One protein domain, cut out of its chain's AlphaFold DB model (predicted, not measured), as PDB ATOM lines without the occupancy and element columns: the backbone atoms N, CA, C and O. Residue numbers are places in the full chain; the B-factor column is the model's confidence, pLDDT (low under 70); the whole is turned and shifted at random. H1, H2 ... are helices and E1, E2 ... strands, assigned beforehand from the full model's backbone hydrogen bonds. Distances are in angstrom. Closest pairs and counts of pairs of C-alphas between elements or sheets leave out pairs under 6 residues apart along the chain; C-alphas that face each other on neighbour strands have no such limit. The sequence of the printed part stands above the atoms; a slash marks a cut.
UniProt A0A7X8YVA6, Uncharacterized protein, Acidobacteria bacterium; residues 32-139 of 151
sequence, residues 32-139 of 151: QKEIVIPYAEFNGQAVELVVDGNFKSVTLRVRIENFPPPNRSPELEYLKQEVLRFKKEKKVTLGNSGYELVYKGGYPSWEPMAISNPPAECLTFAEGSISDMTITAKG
ATOM      1  N   GLN A  32     276.949 555.692 321.820       70.75
ATOM      2  CA  GLN A  32     276.975 554.525 322.711       70.75
ATOM      3  C   GLN A  32     278.234 553.667 322.539       70.75
ATOM      4  O   GLN A  32     278.511 552.810 323.379       70.75
ATOM      5  N   LYS A  33     279.007 553.886 321.470       80.38
ATOM      6  CA  LYS A  33     280.286 553.205 321.232       80.38
ATOM      7  C   LYS A  33     281.491 553.982 321.753       80.38
ATOM      8  O   LYS A  33     282.617 553.521 321.566       80.38
ATOM      9  N   GLU A  34     281.277 555.128 322.398       86.69
ATOM     10  CA  GLU A  34     282.337 555.826 323.117       86.69
ATOM     11  C   GLU A  34     282.479 555.295 324.543       86.69
ATOM     12  O   GLU A  34     281.518 555.199 325.305       86.69
ATOM     13  N   ILE A  35     283.718 555.011 324.936       88.12
ATOM     14  CA  ILE A  35     284.075 554.741 326.326       88.12
ATOM     15  C   ILE A  35     284.903 555.922 326.818       88.12
ATOM     16  O   ILE A  35     286.021 556.135 326.354       88.12
ATOM     17  N   VAL A  36     284.351 556.684 327.762       90.25
ATOM     18  CA  VAL A  36     285.010 557.850 328.363       90.25
ATOM     19  C   VAL A  36     285.640 557.443 329.690       90.25
ATOM     20  O   VAL A  36     284.949 556.999 330.606       90.25
ATOM     21  N   ILE A  37     286.956 557.601 329.797       90.31
ATOM     22  CA  ILE A  37     287.740 557.196 330.964       90.31
ATOM     23  C   ILE A  37     288.356 558.446 331.594       90.31
ATOM     24  O   ILE A  37     289.135 559.141 330.935       90.31
ATOM     25  N   PRO A  38     288.037 558.745 332.867       90.12
ATOM     26  CA  PRO A  38     288.681 559.828 333.596       90.12
ATOM     27  C   PRO A  38     290.180 559.560 333.708       90.12
ATOM     28  O   PRO A  38     290.594 558.515 334.215       90.12
ATOM     29  N   TYR A  39     290.986 560.504 333.233       89.19
ATOM     30  CA  TYR A  39     292.432 560.356 333.201       89.19
ATOM     31  C   TYR A  39     293.125 561.256 334.226       89.19
ATOM     32  O   TYR A  39     293.881 560.764 335.066       89.19
ATOM     33  N   ALA A  40     292.856 562.559 334.170       90.19
ATOM     34  CA  ALA A  40     293.474 563.562 335.029       90.19
ATOM     35  C   ALA A  40     292.564 564.793 335.173       90.19
ATOM     36  O   ALA A  40     291.454 564.827 334.643       90.19
ATOM     37  N   GLU A  41     293.048 565.811 335.878       90.75
ATOM     38  CA  GLU A  41     292.426 567.132 335.953       90.75
ATOM     39  C   GLU A  41     293.476 568.196 335.611       90.75
ATOM     40  O   GLU A  41     294.628 568.101 336.042       90.75
ATOM     41  N   PHE A  42     293.085 569.205 334.835       90.75
ATOM     42  CA  PHE A  42     293.917 570.349 334.479       90.75
ATOM     43  C   PHE A  42     293.078 571.626 334.546       90.75
ATOM     44  O   PHE A  42     292.001 571.677 333.964       90.75
ATOM     45  N   ASN A  43     293.536 572.648 335.276       89.31
ATOM     46  CA  ASN A  43     292.801 573.909 335.484       89.31
ATOM     47  C   ASN A  43     291.336 573.731 335.949       89.31
ATOM     48  O   ASN A  43     290.460 574.499 335.559       89.31
ATOM     49  N   GLY A  44     291.053 572.718 336.776       85.25
ATOM     50  CA  GLY A  44     289.690 572.412 337.233       85.25
ATOM     51  C   GLY A  44     288.806 571.734 336.179       85.25
ATOM     52  O   GLY A  44     287.613 571.541 336.407       85.25
ATOM     53  N   GLN A  45     289.370 571.367 335.026       87.69
ATOM     54  CA  GLN A  45     288.688 570.665 333.946       87.69
ATOM     55  C   GLN A  45     289.147 569.210 333.886       87.69
ATOM     56  O   GLN A  45     290.336 568.897 333.982       87.69
ATOM     57  N   ALA A  46     288.185 568.305 333.698       88.62
ATOM     58  CA  ALA A  46     288.479 566.893 333.527       88.62
ATOM     59  C   ALA A  46     289.230 566.658 332.210       88.62
ATOM     60  O   ALA A  46     288.785 567.069 331.134       88.62
ATOM     61  N   VAL A  47     290.351 565.954 332.316       91.06
ATOM     62  CA  VAL A  47     291.069 565.376 331.188       91.06
ATOM     63  C   VAL A  47     290.541 563.960 331.015       91.06
ATOM     64  O   VAL A  47     290.635 563.120 331.917       91.06
ATOM     65  N   GLU A  48     289.969 563.698 329.852       92.69
ATOM     66  CA  GLU A  48     289.313 562.439 329.529       92.69
ATOM     67  C   GLU A  48     290.109 561.712 328.445       92.69
ATOM     68  O   GLU A  48     290.574 562.322 327.478       92.69
ATOM     69  N   LEU A  49     290.234 560.393 328.585       92.44
ATOM     70  CA  LEU A  49     290.644 559.517 327.500       92.44
ATOM     71  C   LEU A  49     289.397 558.833 326.938       92.44
ATOM     72  O   LEU A  49     288.705 558.105 327.646       92.44
ATOM     73  N   VAL A  50     289.109 559.070 325.668       92.06
ATOM     74  CA  VAL A  50     287.938 558.546 324.969       92.06
ATOM     75  C   VAL A  50     288.389 557.456 324.016       92.06
ATOM     76  O   VAL A  50     289.283 557.683 323.203       92.06
ATOM     77  N   VAL A  51     287.789 556.276 324.105       90.88
ATOM     78  CA  VAL A  51     287.943 555.213 323.105       90.88
ATOM     79  C   VAL A  51     286.702 555.236 322.227       90.88
ATOM     80  O   VAL A  51     285.612 554.945 322.715       90.88
ATOM     81  N   ASP A  52     286.861 555.580 320.952       88.25
ATOM     82  CA  ASP A  52     285.752 555.643 320.003       88.25
ATOM     83  C   ASP A  52     285.684 554.350 319.182       88.25
ATOM     84  O   ASP A  52     286.550 554.060 318.347       88.25
ATOM     85  N   GLY A  53     284.643 553.552 319.424       82.88
ATOM     86  CA  GLY A  53     284.395 552.309 318.699       82.88
ATOM     87  C   GLY A  53     283.937 552.495 317.248       82.88
ATOM     88  O   GLY A  53     284.077 551.556 316.461       82.88
ATOM     89  N   ASN A  54     283.426 553.671 316.864       83.25
ATOM     90  CA  ASN A  54     283.033 553.980 315.485       83.25
ATOM     91  C   ASN A  54     284.270 554.183 314.608       83.25
ATOM     92  O   ASN A  54     284.393 553.566 313.549       83.25
ATOM     93  N   PHE A  55     285.217 554.999 315.078       82.25
ATOM     94  CA  PHE A  55     286.420 555.346 314.313       82.25
ATOM     95  C   PHE A  55     287.642 554.495 314.660       82.25
ATOM     96  O   PHE A  55     288.669 554.606 313.991       82.25
ATOM     97  N   LYS A  56     287.539 553.620 315.671       88.56
ATOM     98  CA  LYS A  56     288.662 552.837 316.215       88.56
ATOM     99  C   LYS A  56     289.843 553.740 316.559       88.56
ATOM    100  O   LYS A  56     290.988 553.439 316.220       88.56
ATOM    101  N   SER A  57     289.547 554.858 317.207       90.56
ATOM    102  CA  SER A  57     290.515 555.859 317.636       90.56
ATOM    103  C   SER A  57     290.512 555.974 319.156       90.56
ATOM    104  O   SER A  57     289.603 555.519 319.854       90.56
ATOM    105  N   VAL A  58     291.584 556.556 319.679       92.88
ATOM    106  CA  VAL A  58     291.654 556.998 321.071       92.88
ATOM    107  C   VAL A  58     291.870 558.499 321.035       92.88
ATOM    108  O   VAL A  58     292.700 558.970 320.261       92.88
ATOM    109  N   THR A  59     291.173 559.248 321.872       92.81
ATOM    110  CA  THR A  59     291.299 560.701 321.942       92.81
ATOM    111  C   THR A  59     291.534 561.128 323.377       92.81
ATOM    112  O   THR A  59     290.751 560.807 324.264       92.81
ATOM    113  N   LEU A  60     292.613 561.867 323.611       92.62
ATOM    114  CA  LEU A  60     292.822 562.593 324.855       92.62
ATOM    115  C   LEU A  60     292.205 563.982 324.686       92.62
ATOM    116  O   LEU A  60     292.586 564.701 323.760       92.62
ATOM    117  N   ARG A  61     291.252 564.357 325.540       92.00
ATOM    118  CA  ARG A  61     290.561 565.645 325.431       92.00
ATOM    119  C   ARG A  61     290.467 566.384 326.755       92.00
ATOM    120  O   ARG A  61     290.317 565.766 327.807       92.00
ATOM    121  N   VAL A  62     290.504 567.709 326.674       91.25
ATOM    122  CA  VAL A  62     290.171 568.623 327.773       91.25
ATOM    123  C   VAL A  62     289.038 569.517 327.301       91.25
ATOM    124  O   VAL A  62     289.100 570.089 326.212       91.25
ATOM    125  N   ARG A  63     287.982 569.611 328.107       87.62
ATOM    126  CA  ARG A  63     286.844 570.493 327.824       87.62
ATOM    127  C   ARG A  63     287.312 571.945 327.855       87.62
ATOM    128  O   ARG A  63     288.086 572.300 328.722       87.62
ATOM    129  N   ILE A  64     286.817 572.775 326.948       84.44
ATOM    130  CA  ILE A  64     287.116 574.208 326.875       84.44
ATOM    131  C   ILE A  64     285.831 575.020 326.986       84.44
ATOM    132  O   ILE A  64     284.746 574.565 326.625       84.44
ATOM    133  N   GLU A  65     285.957 576.246 327.483       79.25
ATOM    134  CA  GLU A  65     284.812 577.146 327.671       79.25
ATOM    135  C   GLU A  65     284.527 578.000 326.428       79.25
ATOM    136  O   GLU A  65     283.379 578.344 326.160       79.25
ATOM    137  N   ASN A  66     285.565 578.321 325.646       75.94
ATOM    138  CA  ASN A  66     285.482 579.209 324.488       75.94
ATOM    139  C   ASN A  66     285.869 578.467 323.206       75.94
ATOM    140  O   ASN A  66     286.962 577.908 323.128       75.94
ATOM    141  N   PHE A  67     285.002 578.502 322.191       73.12
ATOM    142  CA  PHE A  67     285.244 577.894 320.880       73.12
ATOM    143  C   PHE A  67     285.094 578.932 319.745       73.12
ATOM    144  O   PHE A  67     284.104 579.669 319.743       73.12
ATOM    145  N   PRO A  68     286.005 578.982 318.752       70.75
ATOM    146  CA  PRO A  68     287.235 578.196 318.662       70.75
ATOM    147  C   PRO A  68     288.236 578.607 319.755       70.75
ATOM    148  O   PRO A  68     288.269 579.778 320.143       70.75
ATOM    149  N   PRO A  69     289.046 577.667 320.264       69.62
ATOM    150  CA  PRO A  69     290.055 578.000 321.253       69.62
ATOM    151  C   PRO A  69     291.107 578.950 320.659       69.62
ATOM    152  O   PRO A  69     291.361 578.931 319.446       69.62
ATOM    153  N   PRO A  70     291.743 579.796 321.489       69.19
ATOM    154  CA  PRO A  70     292.856 580.615 321.039       69.19
ATOM    155  C   PRO A  70     293.982 579.727 320.504       69.19
ATOM    156  O   PRO A  70     294.257 578.644 321.021       69.19
ATOM    157  N   ASN A  71     294.672 580.209 319.471       63.94
ATOM    158  CA  ASN A  71     295.813 579.504 318.906       63.94
ATOM    159  C   ASN A  71     296.902 579.387 319.995       63.94
ATOM    160  O   ASN A  71     297.448 580.412 320.404       63.94
ATOM    161  N   ARG A  72     297.202 578.159 320.456       70.12
ATOM    162  CA  ARG A  72     298.001 577.832 321.667       70.12
ATOM    163  C   ARG A  72     297.268 578.028 323.002       70.12
ATOM    164  O   ARG A  72     297.765 578.709 323.899       70.12
ATOM    165  N   SER A  73     296.100 577.413 323.144       83.12
ATOM    166  CA  SER A  73     295.440 577.274 324.442       83.12
ATOM    167  C   SER A  73     296.330 576.494 325.438       83.12
ATOM    168  O   SER A  73     297.098 575.611 325.027       83.12
ATOM    169  N   PRO A  74     296.291 576.815 326.746       87.88
ATOM    170  CA  PRO A  74     297.040 576.067 327.755       87.88
ATOM    171  C   PRO A  74     296.609 574.594 327.820       87.88
ATOM    172  O   PRO A  74     297.442 573.734 328.099       87.88
ATOM    173  N   GLU A  75     295.351 574.287 327.503       88.56
ATOM    174  CA  GLU A  75     294.816 572.928 327.407       88.56
ATOM    175  C   GLU A  75     295.499 572.147 326.280       88.56
ATOM    176  O   GLU A  75     295.940 571.015 326.482       88.56
ATOM    177  N   LEU A  76     295.665 572.767 325.110       84.62
ATOM    178  CA  LEU A  76     296.382 572.167 323.992       84.62
ATOM    179  C   LEU A  76     297.862 571.935 324.334       84.62
ATOM    180  O   LEU A  76     298.405 570.878 324.020       84.62
ATOM    181  N   GLU A  77     298.531 572.877 325.002       86.81
ATOM    182  CA  GLU A  77     299.917 572.678 325.454       86.81
ATOM    183  C   GLU A  77     300.037 571.583 326.524       86.81
ATOM    184  O   GLU A  77     300.980 570.791 326.491       86.81
ATOM    185  N   TYR A  78     299.065 571.466 327.427       90.81
ATOM    186  CA  TYR A  78     299.005 570.377 328.397       90.81
ATOM    187  C   TYR A  78     298.853 569.012 327.713       90.81
ATOM    188  O   TYR A  78     299.677 568.120 327.928       90.81
ATOM    189  N   LEU A  79     297.868 568.864 326.817       90.12
ATOM    190  CA  LEU A  79     297.663 567.643 326.028       90.12
ATOM    191  C   LEU A  79     298.935 567.250 325.275       90.12
ATOM    192  O   LEU A  79     299.279 566.069 325.165       90.12
ATOM    193  N   LYS A  80     299.674 568.253 324.794       87.31
ATOM    194  CA  LYS A  80     300.943 568.018 324.129       87.31
ATOM    195  C   LYS A  80     302.005 567.430 325.050       87.31
ATOM    196  O   LYS A  80     302.728 566.524 324.629       87.31
ATOM    197  N   GLN A  81     302.148 567.949 326.263       89.44
ATOM    198  CA  GLN A  81     303.112 567.417 327.226       89.44
ATOM    199  C   GLN A  81     302.760 565.982 327.632       89.44
ATOM    200  O   GLN A  81     303.648 565.138 327.758       89.44
ATOM    201  N   GLU A  82     301.473 565.663 327.730       90.44
ATOM    202  CA  GLU A  82     301.027 564.314 328.078       90.44
ATOM    203  C   GLU A  82     301.399 563.280 327.012       90.44
ATOM    204  O   GLU A  82     301.877 562.194 327.336       90.44
ATOM    205  N   VAL A  83     301.323 563.629 325.728       87.50
ATOM    206  CA  VAL A  83     301.805 562.734 324.662       87.50
ATOM    207  C   VAL A  83     303.313 562.533 324.696       87.50
ATOM    208  O   VAL A  83     303.784 561.419 324.449       87.50
ATOM    209  N   LEU A  84     304.083 563.574 325.021       87.75
ATOM    210  CA  LEU A  84     305.525 563.429 325.233       87.75
ATOM    211  C   LEU A  84     305.812 562.461 326.382       87.75
ATOM    212  O   LEU A  84     306.682 561.592 326.257       87.75
ATOM    213  N   ARG A  85     305.036 562.552 327.465       89.62
ATOM    214  CA  ARG A  85     305.118 561.613 328.582       89.62
ATOM    215  C   ARG A  85     304.777 560.190 328.142       89.62
ATOM    216  O   ARG A  85     305.565 559.282 328.398       89.62
ATOM    217  N   PHE A  86     303.695 559.992 327.391       89.94
ATOM    218  CA  PHE A  86     303.305 558.677 326.863       89.94
ATOM    219  C   PHE A  86     304.374 558.074 325.947       89.94
ATOM    220  O   PHE A  86     304.638 556.873 326.017       89.94
ATOM    221  N   LYS A  87     305.037 558.891 325.115       85.81
ATOM    222  CA  LYS A  87     306.165 558.460 324.267       85.81
ATOM    223  C   LYS A  87     307.330 557.937 325.112       85.81
ATOM    224  O   LYS A  87     307.948 556.941 324.736       85.81
ATOM    225  N   LYS A  88     307.612 558.576 326.252       87.69
ATOM    226  CA  LYS A  88     308.695 558.193 327.168       87.69
ATOM    227  C   LYS A  88     308.351 556.960 328.006       87.69
ATOM    228  O   LYS A  88     309.163 556.044 328.100       87.69
ATOM    229  N   GLU A  89     307.167 556.938 328.608       88.31
ATOM    230  CA  GLU A  89     306.755 555.906 329.567       88.31
ATOM    231  C   GLU A  89     306.256 554.631 328.878       88.31
ATOM    232  O   GLU A  89     306.356 553.550 329.453       88.31
ATOM    233  N   LYS A  90     305.768 554.726 327.630       82.50
ATOM    234  CA  LYS A  90     305.158 553.659 326.803       82.50
ATOM    235  C   LYS A  90     303.907 553.002 327.391       82.50
ATOM    236  O   LYS A  90     303.071 552.526 326.624       82.50
ATOM    237  N   LYS A  91     303.779 552.959 328.714       90.12
ATOM    238  CA  LYS A  91     302.663 552.403 329.465       90.12
ATOM    239  C   LYS A  91     302.340 553.320 330.642       90.12
ATOM    240  O   LYS A  91     303.232 553.627 331.425       90.12
ATOM    241  N   VAL A  92     301.082 553.734 330.760       90.81
ATOM    242  CA  VAL A  92     300.621 554.688 331.776       90.81
ATOM    243  C   VAL A  92     299.310 554.219 332.388       90.81
ATOM    244  O   VAL A  92     298.377 553.887 331.665       90.81
ATOM    245  N   THR A  93     299.216 554.214 333.714       89.94
ATOM    246  CA  THR A  93     297.955 553.955 334.421       89.94
ATOM    247  C   THR A  93     297.051 555.185 334.352       89.94
ATOM    248  O   THR A  93     297.498 556.311 334.580       89.94
ATOM    249  N   LEU A  94     295.779 554.977 334.021       87.25
ATOM    250  CA  LEU A  94     294.807 556.043 333.804       87.25
ATOM    251  C   LEU A  94     294.054 556.367 335.094       87.25
ATOM    252  O   LEU A  94     293.023 555.760 335.404       87.25
ATOM    253  N   GLY A  95     294.588 557.323 335.853       77.62
ATOM    254  CA  GLY A  95     294.013 557.750 337.126       77.62
ATOM    255  C   GLY A  95     293.735 556.566 338.060       77.62
ATOM    256  O   GLY A  95     294.542 555.646 338.177       77.62
ATOM    257  N   ASN A  96     292.550 556.566 338.678       80.50
ATOM    258  CA  ASN A  96     292.079 555.490 339.563       80.50
ATOM    259  C   ASN A  96     291.137 554.491 338.864       80.50
ATOM    260  O   ASN A  96     290.476 553.696 339.526       80.50
ATOM    261  N   SER A  97     291.039 554.538 337.533       81.75
ATOM    262  CA  SER A  97     290.087 553.721 336.765       81.75
ATOM    263  C   SER A  97     290.496 552.246 336.642       81.75
ATOM    264  O   SER A  97     289.699 551.411 336.221       81.75
ATOM    265  N   GLY A  98     291.753 551.931 336.973       84.06
ATOM    266  CA  GLY A  98     292.372 550.623 336.759       84.06
ATOM    267  C   GLY A  98     292.799 550.367 335.310       84.06
ATOM    268  O   GLY A  98     293.490 549.381 335.062       84.06
ATOM    269  N   TYR A  99     292.429 551.232 334.361       91.25
ATOM    270  CA  TYR A  99     292.854 551.095 332.972       91.25
ATOM    271  C   TYR A  99     294.321 551.481 332.783       91.25
ATOM    272  O   TYR A  99     294.859 552.352 333.471       91.25
ATOM    273  N   GLU A 100     294.955 550.874 331.788       94.00
ATOM    274  CA  GLU A 100     296.321 551.185 331.380       94.00
ATOM    275  C   GLU A 100     296.354 551.585 329.905       94.00
ATOM    276  O   GLU A 100     295.851 550.868 329.044       94.00
ATOM    277  N   LEU A 101     296.987 552.710 329.592       94.25
ATOM    278  CA  LEU A 101     297.264 553.146 328.231       94.25
ATOM    279  C   LEU A 101     298.642 552.658 327.795       94.25
ATOM    280  O   LEU A 101     299.657 553.027 328.379       94.25
ATOM    281  N   VAL A 102     298.685 551.877 326.721       95.19
ATOM    282  CA  VAL A 102     299.901 551.447 326.034       95.19
ATOM    283  C   VAL A 102     300.032 552.219 324.728       95.19
ATOM    284  O   VAL A 102     299.289 551.989 323.770       95.19
ATOM    285  N   TYR A 103     301.024 553.102 324.662       93.38
ATOM    286  CA  TYR A 103     301.297 553.891 323.471       93.38
ATOM    287  C   TYR A 103     302.325 553.202 322.569       93.38
ATOM    288  O   TYR A 103     303.461 552.936 322.966       93.38
ATOM    289  N   LYS A 104     301.934 552.907 321.326       93.06
ATOM    290  CA  LYS A 104     302.774 552.200 320.339       93.06
ATOM    291  C   LYS A 104     303.616 553.135 319.463       93.06
ATOM    292  O   LYS A 104     304.315 552.654 318.574       93.06
ATOM    293  N   GLY A 105     303.573 554.444 319.714       89.19
ATOM    294  CA  GLY A 105     304.285 555.461 318.937       89.19
ATOM    295  C   GLY A 105     303.455 556.056 317.795       89.19
ATOM    296  O   GLY A 105     302.251 555.820 317.688       89.19
ATOM    297  N   GLY A 106     304.120 556.841 316.943       89.06
ATOM    298  CA  GLY A 106     303.502 557.623 315.867       89.06
ATOM    299  C   GLY A 106     303.244 559.083 316.252       89.06
ATOM    300  O   GLY A 106     303.797 559.591 317.230       89.06
ATOM    301  N   TYR A 107     302.406 559.750 315.460       88.75
ATOM    302  CA  TYR A 107     302.077 561.169 315.597       88.75
ATOM    303  C   TYR A 107     300.549 561.352 315.664       88.75
ATOM    304  O   TYR A 107     299.882 561.220 314.635       88.75
ATOM    305  N   PRO A 108     299.953 561.541 316.853       88.06
ATOM    306  CA  PRO A 108     298.527 561.858 316.966       88.06
ATOM    307  C   PRO A 108     298.175 563.200 316.301       88.06
ATOM    308  O   PRO A 108     299.026 564.075 316.183       88.06
ATOM    309  N   SER A 109     296.936 563.364 315.839       85.56
ATOM    310  CA  SER A 109     296.435 564.610 315.246       85.56
ATOM    311  C   SER A 109     295.827 565.521 316.307       85.56
ATOM    312  O   SER A 109     295.313 565.045 317.318       85.56
ATOM    313  N   TRP A 110     295.903 566.835 316.090       80.94
ATOM    314  CA  TRP A 110     295.383 567.834 317.026       80.94
ATOM    315  C   TRP A 110     294.343 568.663 316.330       80.94
ATOM    316  O   TRP A 110     294.651 569.359 315.362       80.94
ATOM    317  N   GLU A 111     293.121 568.567 316.815       72.38
ATOM    318  CA  GLU A 111     291.992 569.252 316.222       72.38
ATOM    319  C   GLU A 111     291.041 569.623 317.357       72.38
ATOM    320  O   GLU A 111     290.669 568.747 318.142       72.38
ATOM    321  N   PRO A 112     290.649 570.899 317.492       66.12
ATOM    322  CA  PRO A 112     289.623 571.254 318.453       66.12
ATOM    323  C   PRO A 112     288.290 570.667 317.972       66.12
ATOM    324  O   PRO A 112     287.875 570.886 316.831       66.12
ATOM    325  N   MET A 113     287.602 569.920 318.834       67.25
ATOM    326  CA  MET A 113     286.305 569.335 318.505       67.25
ATOM    327  C   MET A 113     285.181 570.272 318.939       67.25
ATOM    328  O   MET A 113     284.905 570.438 320.126       67.25
ATOM    329  N   ALA A 114     284.506 570.860 317.947       54.12
ATOM    330  CA  ALA A 114     283.314 571.689 318.145       54.12
ATOM    331  C   ALA A 114     282.075 570.869 318.543       54.12
ATOM    332  O   ALA A 114     281.138 571.402 319.128       54.12
ATOM    333  N   ILE A 115     282.050 569.590 318.146       59.03
ATOM    334  CA  ILE A 115     280.871 568.714 318.222       59.03
ATOM    335  C   ILE A 115     280.716 568.100 319.625       59.03
ATOM    336  O   ILE A 115     279.638 567.626 319.977       59.03
ATOM    337  N   SER A 116     281.751 568.151 320.472       63.53
ATOM    338  CA  SER A 116     281.587 567.800 321.882       63.53
ATOM    339  C   SER A 116     280.803 568.899 322.605       63.53
ATOM    340  O   SER A 116     281.004 570.084 322.348       63.53
ATOM    341  N   ASN A 117     279.909 568.524 323.523       65.19
ATOM    342  CA  ASN A 117     279.197 569.475 324.378       65.19
ATOM    343  C   ASN A 117     279.560 569.221 325.852       65.19
ATOM    344  O   ASN A 117     279.099 568.226 326.423       65.19
ATOM    345  N   PRO A 118     280.383 570.076 326.486       72.06
ATOM    346  CA  PRO A 118     281.003 571.299 325.963       72.06
ATOM    347  C   PRO A 118     282.129 571.017 324.940       72.06
ATOM    348  O   PRO A 118     282.630 569.885 324.887       72.06
ATOM    349  N   PRO A 119     282.529 572.014 324.122       83.12
ATOM    350  CA  PRO A 119     283.625 571.873 323.159       83.12
ATOM    351  C   PRO A 119     284.921 571.447 323.857       83.12
ATOM    352  O   PRO A 119     285.081 571.660 325.059       83.12
ATOM    353  N   ALA A 120     285.847 570.828 323.124       85.44
ATOM    354  CA  ALA A 120     287.072 570.288 323.710       85.44
ATOM    355  C   ALA A 120     288.298 570.476 322.812       85.44
ATOM    356  O   ALA A 120     288.238 570.284 321.595       85.44
ATOM    357  N   GLU A 121     289.438 570.779 323.429       88.25
ATOM    358  CA  GLU A 121     290.745 570.576 322.806       88.25
ATOM    359  C   GLU A 121     291.046 569.086 322.802       88.25
ATOM    360  O   GLU A 121     290.887 568.415 323.826       88.25
ATOM    361  N   CYS A 122     291.436 568.561 321.644       88.19
ATOM    362  CA  CYS A 122     291.560 567.127 321.450       88.19
ATOM    363  C   CYS A 122     292.871 566.761 320.772       88.19
ATOM    364  O   CYS A 122     293.343 567.404 319.830       88.19
ATOM    365  N   LEU A 123     293.418 565.650 321.240       90.00
ATOM    366  CA  LEU A 123     294.538 564.969 320.646       90.00
ATOM    367  C   LEU A 123     294.102 563.543 320.324       90.00
ATOM    368  O   LEU A 123     293.855 562.736 321.219       90.00
ATOM    369  N   THR A 124     294.013 563.234 319.036       91.38
ATOM    370  CA  THR A 124     293.449 561.983 318.533       91.38
ATOM    371  C   THR A 124     294.542 561.080 317.975       91.38
ATOM    372  O   THR A 124     295.308 561.436 317.079       91.38
ATOM    373  N   PHE A 125     294.621 559.869 318.508       91.50
ATOM    374  CA  PHE A 125     295.438 558.786 317.985       91.50
ATOM    375  C   PHE A 125     294.717 558.126 316.806       91.50
ATOM    376  O   PHE A 125     293.508 557.911 316.839       91.50
ATOM    377  N   ALA A 126     295.476 557.798 315.762       87.94
ATOM    378  CA  ALA A 126     294.943 557.258 314.513       87.94
ATOM    379  C   ALA A 126     294.344 555.853 314.668       87.94
ATOM    380  O   ALA A 126     293.434 555.494 313.931       87.94
ATOM    381  N   GLU A 127     294.883 555.057 315.590       90.56
ATOM    382  CA  GLU A 127     294.391 553.717 315.899       90.56
ATOM    383  C   GLU A 127     294.242 553.566 317.417       90.56
ATOM    384  O   GLU A 127     295.092 554.015 318.197       90.56
ATOM    385  N   GLY A 128     293.165 552.899 317.812       90.06
ATOM    386  CA  GLY A 128     292.714 552.741 319.178       90.06
ATOM    387  C   GLY A 128     291.992 551.414 319.384       90.06
ATOM    388  O   GLY A 128     291.172 551.006 318.561       90.06
ATOM    389  N   SER A 129     292.286 550.730 320.485       90.81
ATOM    390  CA  SER A 129     291.558 549.525 320.888       90.81
ATOM    391  C   SER A 129     291.568 549.354 322.397       90.81
ATOM    392  O   SER A 129     292.532 549.749 323.052       90.81
ATOM    393  N   ILE A 130     290.556 548.674 322.928       91.44
ATOM    394  CA  ILE A 130     290.444 548.325 324.343       91.44
ATOM    395  C   ILE A 130     290.267 546.808 324.497       91.44
ATOM    396  O   ILE A 130     289.478 546.202 323.778       91.44
ATOM    397  N   SER A 131     291.029 546.190 325.401       91.50
ATOM    398  CA  SER A 131     290.908 544.775 325.794       91.50
ATOM    399  C   SER A 131     291.407 544.616 327.220       91.50
ATOM    400  O   SER A 131     292.477 545.129 327.528       91.50
ATOM    401  N   ASP A 132     290.664 543.917 328.080       87.81
ATOM    402  CA  ASP A 132     291.094 543.556 329.443       87.81
ATOM    403  C   ASP A 132     291.705 544.729 330.228       87.81
ATOM    404  O   ASP A 132     292.809 544.651 330.762       87.81
ATOM    405  N   MET A 133     291.003 545.867 330.226       89.38
ATOM    406  CA  MET A 133     291.432 547.126 330.858       89.38
ATOM    407  C   MET A 133     292.715 547.755 330.284       89.38
ATOM    408  O   MET A 133     293.193 548.776 330.772       89.38
ATOM    409  N   THR A 134     293.248 547.213 329.194       93.50
ATOM    410  CA  THR A 134     294.356 547.792 328.441       93.50
ATOM    411  C   THR A 134     293.829 548.532 327.223       93.50
ATOM    412  O   THR A 134     293.160 547.962 326.359       93.50
ATOM    413  N   ILE A 135     294.186 549.803 327.113       94.38
ATOM    414  CA  ILE A 135     293.921 550.644 325.954       94.38
ATOM    415  C   ILE A 135     295.207 550.737 325.163       94.38
ATOM    416  O   ILE A 135     296.236 551.169 325.670       94.38
ATOM    417  N   THR A 136     295.168 550.330 323.904       94.62
ATOM    418  CA  THR A 136     296.294 550.509 322.992       94.62
ATOM    419  C   THR A 136     296.003 551.687 322.084       94.62
ATOM    420  O   THR A 136     294.952 551.725 321.450       94.62
ATOM    421  N   ALA A 137     296.945 552.623 322.006       94.31
ATOM    422  CA  ALA A 137     296.852 553.788 321.139       94.31
ATOM    423  C   ALA A 137     298.080 553.894 320.232       94.31
ATOM    424  O   ALA A 137     299.210 553.582 320.634       94.31
ATOM    425  N   LYS A 138     297.868 554.361 319.005       93.88
ATOM    426  CA  LYS A 138     298.932 554.576 318.025       93.88
ATOM    427  C   LYS A 138     298.616 555.784 317.154       93.88
ATOM    428  O   LYS A 138     297.519 555.921 316.623       93.88
ATOM    429  N   GLY A 139     299.590 556.676 317.025       90.56
ATOM    430  CA  GLY A 139     299.488 557.849 316.166       90.56
ATOM    431  C   GLY A 139     299.679 557.506 314.686       90.56
ATOM    432  O   GLY A 139     299.966 556.369 314.307       90.56
TER     433      GLY A 139
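Overview. This is residues 32 to 139 of the 151 residues of an uncharacterized protein of Acidobacteria bacterium (UniProt A0A7X8YVA6). Two twisted four-stranded sheets stand partly face to face, their strands crossed, joined at a corner where E6 runs on into E7; the one helix, H1, packs over the first sheet and reaches the second with residues 83 to 89. The printed part has 108 residues, with eight named strands and one named helix in the order E1 E2 E3 H1 E4 E5 E6 E7 E8, class mixed. One sheet runs E1 E2 E3 E6, antiparallel; the other, E4 E5 E8 E7, is mixed. The whole is compact, radius of gyration of the C-alphas 12.8 A, spanning 36 by 32 by 26 A.

Along the chain. E1, residues 34 to 42, 21.8 A, begins at C-alpha 34 (282.337, 555.826, 323.117) and bends by 60 degrees at residue 39. E2 is residues 45 to 52, 20.7 A; E3 57 to 63, 18.2 A; H1 74 to 89, 22.5 A; E4 91 to 93; E5 100 to 103; E6 120 to 125, 15.3 A; E7 127 to 131. E8, 134 to 138, ends at C-alpha 138 (298.932, 554.576, 318.025).

Arrangement. E1, E2 and E3 form a meander, each strand the antiparallel neighbour of the one before; N 37 and O 49 are 2.8 A apart, N 50 and O 59 2.8 A. E6 is antiparallel to E3, N 60 to O 123 2.8 A. H1 is on this sheet, two layers, at a height over the sheet of 6.7 A; C-alphas 76 and 121, the closest of H1 and E6, are 6.0 A apart. In H1 every O i to N i+4 pair is within hydrogen-bond range. E5 and E8 are parallel, N 102 to O 135 2.8 A. The two sheets form a sandwich, face to face, strands at 82 degrees.

Size, cuts and confidence. The printed part has no cut. The link E5 to E6, 16 residues, is long. Residues 69 to 71 and 112 to 117 are under pLDDT 70.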